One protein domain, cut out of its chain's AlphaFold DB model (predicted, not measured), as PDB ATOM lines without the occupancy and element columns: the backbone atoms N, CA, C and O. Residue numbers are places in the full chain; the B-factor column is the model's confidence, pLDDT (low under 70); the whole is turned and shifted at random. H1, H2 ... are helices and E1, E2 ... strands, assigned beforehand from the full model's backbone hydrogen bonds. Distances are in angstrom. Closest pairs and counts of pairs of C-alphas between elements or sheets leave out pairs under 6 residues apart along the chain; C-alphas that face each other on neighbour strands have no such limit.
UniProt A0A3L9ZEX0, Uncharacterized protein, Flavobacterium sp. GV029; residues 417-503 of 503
ATOM      1  N   LEU A 417     -43.451 -33.233 -26.718       45.19
ATOM      2  CA  LEU A 417     -43.621 -32.378 -25.533       45.19
ATOM      3  C   LEU A 417     -42.824 -32.994 -24.381       45.19
ATOM      4  O   LEU A 417     -43.318 -33.786 -23.577       45.19
ATOM      5  N   THR A 418     -41.532 -32.691 -24.394       43.97
ATOM      6  CA  THR A 418     -40.534 -33.086 -23.402       43.97
ATOM      7  C   THR A 418     -40.838 -32.378 -22.083       43.97
ATOM      8  O   THR A 418     -40.381 -31.269 -21.831       43.97
ATOM      9  N   GLY A 419     -41.713 -33.008 -21.299       41.25
ATOM     10  CA  GLY A 419     -42.316 -32.444 -20.090       41.25
ATOM     11  C   GLY A 419     -43.761 -32.907 -19.866       41.25
ATOM     12  O   GLY A 419     -44.598 -32.096 -19.501       41.25
ATOM     13  N   LEU A 420     -44.034 -34.187 -20.151       39.12
ATOM     14  CA  LEU A 420     -45.153 -35.039 -19.714       39.12
ATOM     15  C   LEU A 420     -46.473 -34.351 -19.294       39.12
ATOM     16  O   LEU A 420     -46.619 -33.874 -18.171       39.12
ATOM     17  N   GLY A 421     -47.484 -34.479 -20.161       44.84
ATOM     18  CA  GLY A 421     -48.900 -34.317 -19.822       44.84
ATOM     19  C   GLY A 421     -49.482 -32.935 -20.116       44.84
ATOM     20  O   GLY A 421     -48.842 -31.907 -19.917       44.84
ATOM     21  N   VAL A 422     -50.746 -32.913 -20.550       43.16
ATOM     22  CA  VAL A 422     -51.619 -31.753 -20.326       43.16
ATOM     23  C   VAL A 422     -51.639 -31.546 -18.811       43.16
ATOM     24  O   VAL A 422     -52.267 -32.321 -18.091       43.16
ATOM     25  N   ARG A 423     -50.873 -30.578 -18.307       53.62
ATOM     26  CA  ARG A 423     -50.843 -30.263 -16.878       53.62
ATOM     27  C   ARG A 423     -52.159 -29.579 -16.539       53.62
ATOM     28  O   ARG A 423     -52.392 -28.438 -16.929       53.62
ATOM     29  N   LEU A 424     -53.045 -30.313 -15.871       48.81
ATOM     30  CA  LEU A 424     -54.275 -29.757 -15.327       48.81
ATOM     31  C   LEU A 424     -53.880 -28.766 -14.232       48.81
ATOM     32  O   LEU A 424     -53.395 -29.164 -13.179       48.81
ATOM     33  N   VAL A 425     -54.055 -27.478 -14.510       57.25
ATOM     34  CA  VAL A 425     -53.934 -26.437 -13.492       57.25
ATOM     35  C   VAL A 425     -55.148 -26.558 -12.581       57.25
ATOM     36  O   VAL A 425     -56.286 -26.473 -13.045       57.25
ATOM     37  N   GLN A 426     -54.913 -26.780 -11.292       59.50
ATOM     38  CA  GLN A 426     -55.971 -26.850 -10.287       59.50
ATOM     39  C   GLN A 426     -55.809 -25.728  -9.262       59.50
ATOM     40  O   GLN A 426     -54.686 -25.346  -8.935       59.50
ATOM     41  N   VAL A 427     -56.943 -25.228  -8.757       59.09
ATOM     42  CA  VAL A 427     -57.032 -24.287  -7.631       59.09
ATOM     43  C   VAL A 427     -57.635 -24.984  -6.418       59.09
ATOM     44  O   VAL A 427     -58.688 -25.613  -6.534       59.09
ATOM     45  N   ASN A 428     -56.991 -24.869  -5.257       62.00
ATOM     46  CA  ASN A 428     -57.583 -25.309  -3.991       62.00
ATOM     47  C   ASN A 428     -58.530 -24.229  -3.411       62.00
ATOM     48  O   ASN A 428     -58.653 -23.124  -3.942       62.00
ATOM     49  N   SER A 429     -59.199 -24.533  -2.292       60.16
ATOM     50  CA  SER A 429     -60.150 -23.624  -1.629       60.16
ATOM     51  C   SER A 429     -59.527 -22.344  -1.049       60.16
ATOM     52  O   SER A 429     -60.265 -21.431  -0.689       60.16
ATOM     53  N   THR A 430     -58.196 -22.259  -0.948       56.84
ATOM     54  CA  THR A 430     -57.444 -21.056  -0.539       56.84
ATOM     55  C   THR A 430     -56.890 -20.257  -1.727       56.84
ATOM     56  O   THR A 430     -56.403 -19.141  -1.543       56.84
ATOM     57  N   GLY A 431     -57.041 -20.769  -2.954       59.88
ATOM     58  CA  GLY A 431     -56.628 -20.115  -4.196       59.88
ATOM     59  C   GLY A 431     -55.180 -20.383  -4.619       59.88
ATOM     60  O   GLY A 431     -54.657 -19.632  -5.441       59.88
ATOM     61  N   ASP A 432     -54.530 -21.416  -4.078       62.41
ATOM     62  CA  ASP A 432     -53.208 -21.863  -4.527       62.41
ATOM     63  C   ASP A 432     -53.324 -22.626  -5.850       62.41
ATOM     64  O   ASP A 432     -54.286 -23.366  -6.054       62.41
ATOM     65  N   LEU A 433     -52.338 -22.459  -6.736       62.88
ATOM     66  CA  LEU A 433     -52.291 -23.076  -8.064       62.88
ATOM     67  C   LEU A 433     -51.253 -24.204  -8.092       62.88
ATOM     68  O   LEU A 433     -50.105 -24.000  -7.707       62.88
ATOM     69  N   SER A 434     -51.621 -25.383  -8.594       62.88
ATOM     70  CA  SER A 434     -50.658 -26.469  -8.812       62.88
ATOM     71  C   SER A 434     -50.692 -26.971 -10.243       62.88
ATOM     72  O   SER A 434     -51.762 -27.163 -10.821       62.88
ATOM     73  N   ALA A 435     -49.500 -27.184 -10.800       60.00
ATOM     74  CA  ALA A 435     -49.303 -27.763 -12.123       60.00
ATOM     75  C   ALA A 435     -48.587 -29.126 -12.069       60.00
ATOM     76  O   ALA A 435     -48.135 -29.613 -13.107       60.00
ATOM     77  N   ASN A 436     -48.449 -29.739 -10.885       56.62
ATOM     78  CA  ASN A 436     -47.750 -31.016 -10.720       56.62
ATOM     79  C   ASN A 436     -48.685 -32.230 -10.787       56.62
ATOM     80  O   ASN A 436     -49.855 -32.180 -10.430       56.62
ATOM     81  N   TYR A 437     -48.131 -33.340 -11.277       51.53
ATOM     82  CA  TYR A 437     -48.858 -34.558 -11.656       51.53
ATOM     83  C   TYR A 437     -49.387 -35.376 -10.458       51.53
ATOM     84  O   TYR A 437     -50.039 -36.401 -10.640       51.53
ATOM     85  N   GLN A 438     -49.107 -34.946  -9.225       51.81
ATOM     86  CA  GLN A 438     -49.533 -35.614  -8.000       51.81
ATOM     87  C   GLN A 438     -50.470 -34.687  -7.227       51.81
ATOM     88  O   GLN A 438     -50.034 -33.766  -6.543       51.81
ATOM     89  N   ILE A 439     -51.775 -34.953  -7.323       51.75
ATOM     90  CA  ILE A 439     -52.840 -34.209  -6.622       51.75
ATOM     91  C   ILE A 439     -52.635 -34.260  -5.092       51.75
ATOM     92  O   ILE A 439     -53.118 -33.398  -4.366       51.75
ATOM     93  N   GLN A 440     -51.880 -35.249  -4.603       50.34
ATOM     94  CA  GLN A 440     -51.644 -35.470  -3.180       50.34
ATOM     95  C   GLN A 440     -50.526 -34.593  -2.584       50.34
ATOM     96  O   GLN A 440     -50.639 -34.224  -1.422       50.34
ATOM     97  N   ASP A 441     -49.531 -34.181  -3.381       54.50
ATOM     98  CA  ASP A 441     -48.398 -33.341  -2.940       54.50
ATOM     99  C   ASP A 441     -48.344 -31.975  -3.659       54.50
ATOM    100  O   ASP A 441     -47.426 -31.179  -3.473       54.50
ATOM    101  N   GLY A 442     -49.323 -31.666  -4.514       57.09
ATOM    102  CA  GLY A 442     -49.291 -30.490  -5.388       57.09
ATOM    103  C   GLY A 442     -49.498 -29.137  -4.696       57.09
ATOM    104  O   GLY A 442     -49.132 -28.117  -5.281       57.09
ATOM    105  N   PHE A 443     -50.056 -29.110  -3.485       63.06
ATOM    106  CA  PHE A 443     -50.381 -27.887  -2.744       63.06
ATOM    107  C   PHE A 443     -49.635 -27.849  -1.408       63.06
ATOM    108  O   PHE A 443     -49.604 -28.840  -0.679       63.06
ATOM    109  N   ILE A 444     -49.054 -26.699  -1.063       67.56
ATOM    110  CA  ILE A 444     -48.261 -26.558   0.163       67.56
ATOM    111  C   ILE A 444     -49.179 -26.462   1.379       67.56
ATOM    112  O   ILE A 444     -49.844 -25.452   1.591       67.56
ATOM    113  N   THR A 445     -49.183 -27.513   2.194       65.88
ATOM    114  CA  THR A 445     -49.887 -27.554   3.489       65.88
ATOM    115  C   THR A 445     -48.945 -27.811   4.670       65.88
ATOM    116  O   THR A 445     -49.347 -27.681   5.825       65.88
ATOM    117  N   ASP A 446     -47.680 -28.140   4.390       74.31
ATOM    118  CA  ASP A 446     -46.667 -28.476   5.388       74.31
ATOM    119  C   ASP A 446     -46.118 -27.206   6.062       74.31
ATOM    120  O   ASP A 446     -45.585 -26.300   5.411       74.31
ATOM    121  N   THR A 447     -46.258 -27.136   7.386       78.75
ATOM    122  CA  THR A 447     -45.886 -25.954   8.179       78.75
ATOM    123  C   THR A 447     -44.376 -25.716   8.174       78.75
ATOM    124  O   THR A 447     -43.956 -24.559   8.242       78.75
ATOM    125  N   ASP A 448     -43.555 -26.758   8.011       80.75
ATOM    126  CA  ASP A 448     -42.095 -26.619   7.964       80.75
ATOM    127  C   ASP A 448     -41.652 -25.911   6.669       80.75
ATOM    128  O   ASP A 448     -40.770 -25.047   6.691       80.75
ATOM    129  N   ILE A 449     -42.320 -26.205   5.544       82.31
ATOM    130  CA  ILE A 449     -42.086 -25.544   4.250       82.31
ATOM    131  C   ILE A 449     -42.603 -24.099   4.285       82.31
ATOM    132  O   ILE A 449     -41.887 -23.177   3.898       82.31
ATOM    133  N   ILE A 450     -43.819 -23.879   4.797       84.94
ATOM    134  CA  ILE A 450     -44.416 -22.538   4.926       84.94
ATOM    135  C   ILE A 450     -43.543 -21.630   5.803       84.94
ATOM    136  O   ILE A 450     -43.314 -20.463   5.469       84.94
ATOM    137  N   SER A 451     -43.017 -22.161   6.908       83.44
ATOM    138  CA  SER A 451     -42.135 -21.415   7.811       83.44
ATOM    139  C   SER A 451     -40.813 -21.051   7.131       83.44
ATOM    140  O   SER A 451     -40.359 -19.914   7.254       83.44
ATOM    141  N   ALA A 452     -40.225 -21.965   6.353       84.19
ATOM    142  CA  ALA A 452     -39.011 -21.694   5.582       84.19
ATOM    143  C   ALA A 452     -39.231 -20.641   4.476       84.19
ATOM    144  O   ALA A 452     -38.393 -19.759   4.295       84.19
ATOM    145  N   ILE A 453     -40.377 -20.676   3.780       87.12
ATOM    146  CA  ILE A 453     -40.743 -19.670   2.767       87.12
ATOM    147  C   ILE A 453     -40.908 -18.291   3.408       87.12
ATOM    148  O   ILE A 453     -40.401 -17.308   2.876       87.12
ATOM    149  N   THR A 454     -41.616 -18.199   4.533       83.31
ATOM    150  CA  THR A 454     -42.001 -16.912   5.141       83.31
ATOM    151  C   THR A 454     -40.895 -16.237   5.952       83.31
ATOM    152  O   THR A 454     -40.949 -15.025   6.145       83.31
ATOM    153  N   THR A 455     -39.882 -16.984   6.396       82.56
ATOM    154  CA  THR A 455     -38.729 -16.445   7.146       82.56
ATOM    155  C   THR A 455     -37.523 -16.104   6.267       82.56
ATOM    156  O   THR A 455     -36.602 -15.427   6.726       82.56
ATOM    157  N   ALA A 456     -37.524 -16.530   5.003       84.19
ATOM    158  CA  ALA A 456     -36.476 -16.195   4.050       84.19
ATOM    159  C   ALA A 456     -36.496 -14.705   3.658       84.19
ATOM    160  O   ALA A 456     -37.539 -14.047   3.647       84.19
ATOM    161  N   SER A 457     -35.322 -14.158   3.331       82.38
ATOM    162  CA  SER A 457     -35.183 -12.751   2.946       82.38
ATOM    163  C   SER A 457     -35.347 -12.576   1.436       82.38
ATOM    164  O   SER A 457     -34.572 -13.126   0.654       82.38
ATOM    165  N   TYR A 458     -36.338 -11.779   1.030       86.44
ATOM    166  CA  TYR A 458     -36.608 -11.433  -0.368       86.44
ATOM    167  C   TYR A 458     -36.450  -9.926  -0.544       86.44
ATOM    168  O   TYR A 458     -37.279  -9.147  -0.063       86.44
ATOM    169  N   ASN A 459     -35.390  -9.508  -1.225       81.31
ATOM    170  CA  ASN A 459     -35.072  -8.107  -1.458       81.31
ATOM    171  C   ASN A 459     -34.754  -7.863  -2.942       81.31
ATOM    172  O   ASN A 459     -34.678  -8.784  -3.751       81.31
ATOM    173  N   ALA A 460     -34.618  -6.598  -3.336       78.31
ATOM    174  CA  ALA A 460     -34.323  -6.271  -4.731       78.31
ATOM    175  C   ALA A 460     -32.937  -6.785  -5.170       78.31
ATOM    176  O   ALA A 460     -32.744  -7.101  -6.340       78.31
ATOM    177  N   GLU A 461     -31.991  -6.912  -4.234       74.31
ATOM    178  CA  GLU A 461     -30.621  -7.363  -4.509       74.31
ATOM    179  C   GLU A 461     -30.561  -8.836  -4.935       74.31
ATOM    180  O   GLU A 461     -29.733  -9.192  -5.769       74.31
ATOM    181  N   ASN A 462     -31.471  -9.680  -4.432       71.88
ATOM    182  CA  ASN A 462     -31.617 -11.078  -4.849       71.88
ATOM    183  C   ASN A 462     -32.771 -11.306  -5.840       71.88
ATOM    184  O   ASN A 462     -33.235 -12.434  -6.009       71.88
ATOM    185  N   ASN A 463     -33.234 -10.244  -6.508       79.56
ATOM    186  CA  ASN A 463     -34.328 -10.281  -7.481       79.56
ATOM    187  C   ASN A 463     -35.615 -10.931  -6.925       79.56
ATOM    188  O   ASN A 463     -36.339 -11.618  -7.643       79.56
ATOM    189  N   PHE A 464     -35.870 -10.739  -5.625       84.94
ATOM    190  CA  PHE A 464     -36.952 -11.372  -4.866       84.94
ATOM    191  C   PHE A 464     -36.932 -12.905  -4.889       84.94
ATOM    192  O   PHE A 464     -37.982 -13.539  -4.761       84.94
ATOM    193  N   THR A 465     -35.750 -13.508  -5.016       83.81
ATOM    194  CA  THR A 465     -35.558 -14.960  -4.951       83.81
ATOM    195  C   THR A 465     -34.813 -15.359  -3.687       83.81
ATOM    196  O   THR A 465     -33.896 -14.666  -3.250       83.81
ATOM    197  N   ALA A 466     -35.205 -16.471  -3.075       85.50
ATOM    198  CA  ALA A 466     -34.521 -17.025  -1.921       85.50
ATOM    199  C   ALA A 466     -34.394 -18.542  -2.043       85.50
ATOM    200  O   ALA A 466     -35.340 -19.241  -2.413       85.50
ATOM    201  N   SER A 467     -33.216 -19.034  -1.670       87.62
ATOM    202  CA  SER A 467     -32.973 -20.456  -1.486       87.62
ATOM    203  C   SER A 467     -33.386 -20.818  -0.065       87.62
ATOM    204  O   SER A 467     -32.850 -20.272   0.902       87.62
ATOM    205  N   ILE A 468     -34.387 -21.677   0.061       86.00
ATOM    206  CA  ILE A 468     -34.931 -22.093   1.354       86.00
ATOM    207  C   ILE A 468     -34.413 -23.480   1.710       86.00
ATOM    208  O   ILE A 468     -34.114 -24.278   0.832       86.00
ATOM    209  N   ASN A 469     -34.309 -23.801   2.997       84.12
ATOM    210  CA  ASN A 469     -33.945 -25.153   3.415       84.12
ATOM    211  C   ASN A 469     -34.967 -25.659   4.435       84.12
ATOM    212  O   ASN A 469     -34.776 -25.461   5.639       84.12
ATOM    213  N   PRO A 470     -36.092 -26.229   3.968       83.25
ATOM    214  CA  PRO A 470     -37.102 -26.782   4.854       83.25
ATOM    215  C   PRO A 470     -36.510 -27.880   5.747       83.25
ATOM    216  O   PRO A 470     -35.640 -28.653   5.342       83.25
ATOM    217  N   ILE A 471     -36.984 -27.950   6.986       80.25
ATOM    218  CA  ILE A 471     -36.527 -28.937   7.973       80.25
ATOM    219  C   ILE A 471     -37.075 -30.330   7.585       80.25
ATOM    220  O   ILE A 471     -37.922 -30.458   6.702       80.25
ATOM    221  N   ASN A 472     -36.590 -31.402   8.220       77.94
ATOM    222  CA  ASN A 472     -37.116 -32.769   8.057       77.94
ATOM    223  C   ASN A 472     -37.019 -33.342   6.627       77.94
ATOM    224  O   ASN A 472     -37.823 -34.186   6.237       77.94
ATOM    225  N   SER A 473     -36.001 -32.930   5.861       74.31
ATOM    226  CA  SER A 473     -35.756 -33.367   4.472       74.31
ATOM    227  C   SER A 473     -36.916 -33.071   3.510       74.31
ATOM    228  O   SER A 473     -37.120 -33.793   2.534       74.31
ATOM    229  N   LYS A 474     -37.700 -32.026   3.798       78.12
ATOM    230  CA  LYS A 474     -38.798 -31.569   2.941       78.12
ATOM    231  C   LYS A 474     -38.275 -30.683   1.806       78.12
ATOM    232  O   LYS A 474     -37.259 -30.006   1.952       78.12
ATOM    233  N   VAL A 475     -38.981 -30.684   0.677       78.19
ATOM    234  CA  VAL A 475     -38.599 -29.934  -0.529       78.19
ATOM    235  C   VAL A 475     -39.802 -29.162  -1.056       78.19
ATOM    236  O   VAL A 475     -40.854 -29.745  -1.311       78.19
ATOM    237  N   PHE A 476     -39.640 -27.854  -1.242       80.56
ATOM    238  CA  PHE A 476     -40.553 -27.053  -2.048       80.56
ATOM    239  C   PHE A 476     -40.199 -27.263  -3.516       80.56
ATOM    240  O   PHE A 476     -39.215 -26.720  -4.006       80.56
ATOM    241  N   SER A 477     -40.947 -28.136  -4.177       75.38
ATOM    242  CA  SER A 477     -40.571 -28.701  -5.470       75.38
ATOM    243  C   SER A 477     -40.891 -27.756  -6.626       75.38
ATOM    244  O   SER A 477     -41.890 -27.029  -6.582       75.38
ATOM    245  N   GLN A 478     -40.096 -27.815  -7.695       75.88
ATOM    246  CA  GLN A 478     -40.297 -27.026  -8.911       75.88
ATOM    247  C   GLN A 478     -41.763 -27.060  -9.390       75.88
ATOM    248  O   GLN A 478     -42.400 -28.115  -9.486       75.88
ATOM    249  N   GLY A 479     -42.306 -25.886  -9.728       67.31
ATOM    250  CA  GLY A 479     -43.658 -25.742 -10.270       67.31
ATOM    251  C   GLY A 479     -44.771 -25.565  -9.230       67.31
ATOM    252  O   GLY A 479     -45.919 -25.340  -9.621       67.31
ATOM    253  N   GLN A 480     -44.467 -25.652  -7.930       75.38
ATOM    254  CA  GLN A 480     -45.435 -25.390  -6.859       75.38
ATOM    255  C   GLN A 480     -45.626 -23.883  -6.617       75.38
ATOM    256  O   GLN A 480     -44.679 -23.095  -6.706       75.38
ATOM    257  N   TRP A 481     -46.859 -23.488  -6.281       76.38
ATOM    258  CA  TRP A 481     -47.209 -22.126  -5.874       76.38
ATOM    259  C   TRP A 481     -47.778 -22.119  -4.456       76.38
ATOM    260  O   TRP A 481     -48.456 -23.059  -4.044       76.38
ATOM    261  N   TYR A 482     -47.530 -21.036  -3.724       80.12
ATOM    262  CA  TYR A 482     -48.078 -20.823  -2.387       80.12
ATOM    263  C   TYR A 482     -48.504 -19.369  -2.204       80.12
ATOM    264  O   TYR A 482     -47.746 -18.455  -2.539       80.12
ATOM    265  N   LYS A 483     -49.700 -19.132  -1.662       76.38
ATOM    266  CA  LYS A 483     -50.207 -17.795  -1.353       76.38
ATOM    267  C   LYS A 483     -50.352 -17.606   0.153       76.38
ATOM    268  O   LYS A 483     -51.046 -18.362   0.824       76.38
ATOM    269  N   ASN A 484     -49.774 -16.528   0.679       77.75
ATOM    270  CA  ASN A 484     -49.955 -16.141   2.078       77.75
ATOM    271  C   ASN A 484     -50.173 -14.633   2.211       77.75
ATOM    272  O   ASN A 484     -49.408 -13.848   1.656       77.75
ATOM    273  N   LEU A 485     -51.225 -14.232   2.935       73.50
ATOM    274  CA  LEU A 485     -51.600 -12.832   3.203       73.50
ATOM    275  C   LEU A 485     -51.528 -11.902   1.970       73.50
ATOM    276  O   LEU A 485     -51.098 -10.756   2.061       73.50
ATOM    277  N   GLY A 486     -51.949 -12.400   0.801       71.06
ATOM    278  CA  GLY A 486     -51.998 -11.632  -0.451       71.06
ATOM    279  C   GLY A 486     -50.708 -11.626  -1.279       71.06
ATOM    280  O   GLY A 486     -50.720 -11.113  -2.393       71.06
ATOM    281  N   VAL A 487     -49.633 -12.246  -0.791       75.25
ATOM    282  CA  VAL A 487     -48.367 -12.407  -1.518       75.25
ATOM    283  C   VAL A 487     -48.277 -13.813  -2.101       75.25
ATOM    284  O   VAL A 487     -48.663 -14.783  -1.444       75.25
ATOM    285  N   LEU A 488     -47.781 -13.918  -3.332       79.00
ATOM    286  CA  LEU A 488     -47.682 -15.174  -4.067       79.00
ATOM    287  C   LEU A 488     -46.218 -15.610  -4.180       79.00
ATOM    288  O   LEU A 488     -45.343 -14.789  -4.437       79.00
ATOM    289  N   TYR A 489     -45.951 -16.897  -3.997       84.12
ATOM    290  CA  TYR A 489     -44.618 -17.490  -4.053       84.12
ATOM    291  C   TYR A 489     -44.602 -18.629  -5.072       84.12
ATOM    292  O   TYR A 489     -45.565 -19.394  -5.143       84.12
ATOM    293  N   PHE A 490     -43.519 -18.747  -5.844       83.81
ATOM    294  CA  PHE A 490     -43.356 -19.773  -6.878       83.81
ATOM    295  C   PHE A 490     -42.003 -20.480  -6.775       83.81
ATOM    296  O   PHE A 490     -40.970 -19.818  -6.668       83.81
ATOM    297  N   ALA A 491     -42.008 -21.814  -6.843       80.69
ATOM    298  CA  ALA A 491     -40.800 -22.626  -6.956       80.69
ATOM    299  C   ALA A 491     -40.327 -22.679  -8.414       80.69
ATOM    300  O   ALA A 491     -40.888 -23.410  -9.237       80.69
ATOM    301  N   SER A 492     -39.281 -21.922  -8.733       73.31
ATOM    302  CA  SER A 492     -38.640 -21.986 -10.057       73.31
ATOM    303  C   SER A 492     -37.767 -23.233 -10.233       73.31
ATOM    304  O   SER A 492     -37.600 -23.724 -11.349       73.31
ATOM    305  N   ASP A 493     -37.275 -23.770  -9.120       77.69
ATOM    306  CA  ASP A 493     -36.553 -25.032  -8.992       77.69
ATOM    307  C   ASP A 493     -36.748 -25.546  -7.555       77.69
ATOM    308  O   ASP A 493     -37.297 -24.827  -6.709       77.69
ATOM    309  N   ASP A 494     -36.299 -26.763  -7.263       81.75
ATOM    310  CA  ASP A 494     -36.416 -27.348  -5.931       81.75
ATOM    311  C   ASP A 494     -35.736 -26.451  -4.883       81.75
ATOM    312  O   ASP A 494     -34.546 -26.134  -4.956       81.75
ATOM    313  N   ASN A 495     -36.527 -26.013  -3.900       84.44
ATOM    314  CA  ASN A 495     -36.142 -25.103  -2.825       84.44
ATOM    315  C   ASN A 495     -35.645 -23.710  -3.281       84.44
ATOM    316  O   ASN A 495     -35.090 -22.958  -2.477       84.44
ATOM    317  N   GLN A 496     -35.898 -23.324  -4.537       85.81
ATOM    318  CA  GLN A 496     -35.651 -21.976  -5.064       85.81
ATOM    319  C   GLN A 496     -36.967 -21.217  -5.238       85.81
ATOM    320  O   GLN A 496     -37.700 -21.405  -6.216       85.81
ATOM    321  N   VAL A 497     -37.261 -20.329  -4.287       87.56
ATOM    322  CA  VAL A 497     -38.537 -19.610  -4.194       87.56
ATOM    323  C   VAL A 497     -38.395 -18.202  -4.747       87.56
ATOM    324  O   VAL A 497     -37.502 -17.465  -4.346       87.56
ATOM    325  N   SER A 498     -39.324 -17.774  -5.594       85.56
ATOM    326  CA  SER A 498     -39.491 -16.369  -5.979       85.56
ATOM    327  C   SER A 498     -40.736 -15.775  -5.326       85.56
ATOM    328  O   SER A 498     -41.810 -16.375  -5.390       85.56
ATOM    329  N   ARG A 499     -40.614 -14.585  -4.727       84.75
ATOM    330  CA  ARG A 499     -41.752 -13.805  -4.224       84.75
ATOM    331  C   ARG A 499     -42.302 -12.917  -5.337       84.75
ATOM    332  O   ARG A 499     -41.633 -12.005  -5.813       84.75
ATOM    333  N   ILE A 500     -43.551 -13.157  -5.707       77.62
ATOM    334  CA  ILE A 500     -44.271 -12.454  -6.762       77.62
ATOM    335  C   ILE A 500     -45.140 -11.377  -6.115       77.62
ATOM    336  O   ILE A 500     -46.050 -11.658  -5.330       77.62
ATOM    337  N   THR A 501     -44.841 -10.125  -6.450       63.50
ATOM    338  CA  THR A 501     -45.620  -8.966  -6.011       63.50
ATOM    339  C   THR A 501     -46.613  -8.641  -7.121       63.50
ATOM    340  O   THR A 501     -46.198  -8.334  -8.235       63.50
ATOM    341  N   LEU A 502     -47.911  -8.769  -6.850       58.84
ATOM    342  CA  LEU A 502     -48.956  -8.338  -7.780       58.84
ATOM    343  C   LEU A 502     -49.032  -6.806  -7.716       58.84
ATOM    344  O   LEU A 502     -49.224  -6.260  -6.629       58.84
ATOM    345  N   SER A 503     -48.822  -6.133  -8.846       48.53
ATOM    346  CA  SER A 503     -49.099  -4.699  -9.015       48.53
ATOM    347  C   SER A 503     -50.562  -4.457  -9.336       48.53
ATOM    348  O   SER A 503     -51.058  -5.203 -10.216       48.53
TER     349      SER A 503
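Overview. This is residues 417 to 503 of the 503 residues of an uncharacterized protein of Flavobacterium sp. GV029 (UniProt A0A3L9ZEX0). Little of this model is regular: a small, strongly twisted sheet has one short helix, H1, on it, and unnamed residues 417 to 446 fold back on themselves beyond edge strand E2. The 87 printed residues include H1, E1, E2, E3, E4 in chain order, class mixed, with 28 residues in named elements. The antiparallel sheet runs E1 E4 E3 E2; the whole is compact, radius of gyration of the C-alphas 12.9 A, spans 36 by 34 by 30 A.

Along the chain. Find E3, residues 487 to 493, 18.8 A long, from C-alpha 487 at (-48.367, -12.407, -1.518). Then find E4, 496 to 500, 13.0 A; E2, 481 to 484, 10.3 A; E1, 465 to 467, 7.0 A; and H1, 447 to 455, 11.9 A, from (-45.886, -25.954, 8.179).

Arrangement. E2, E3 and E4 form a meander, successive antiparallel neighbours joined as hairpins; look within hydrogen-bond range at N 489 and O 482, 2.8 A, and N 498 and O 490, 2.8 A. E1, antiparallel to E4 with N 466 and O 497 at 2.8 A, makes this a Greek key, a meander whose last strand neighbours the strand before it. H1, with every O i to N i+4 pair within range, is on the sheet; its closest C-alphas to E4 are Ile 453 and Val 497, 7.3 A.

Size, cuts and confidence. The farthest C-alphas, Leu 417 and Thr 455, are 36.7 A apart. The printed part has no cut; E1 to E2 is a long link. pLDDT is under 70 at residues 417 to 445, 479 and 501 to 503.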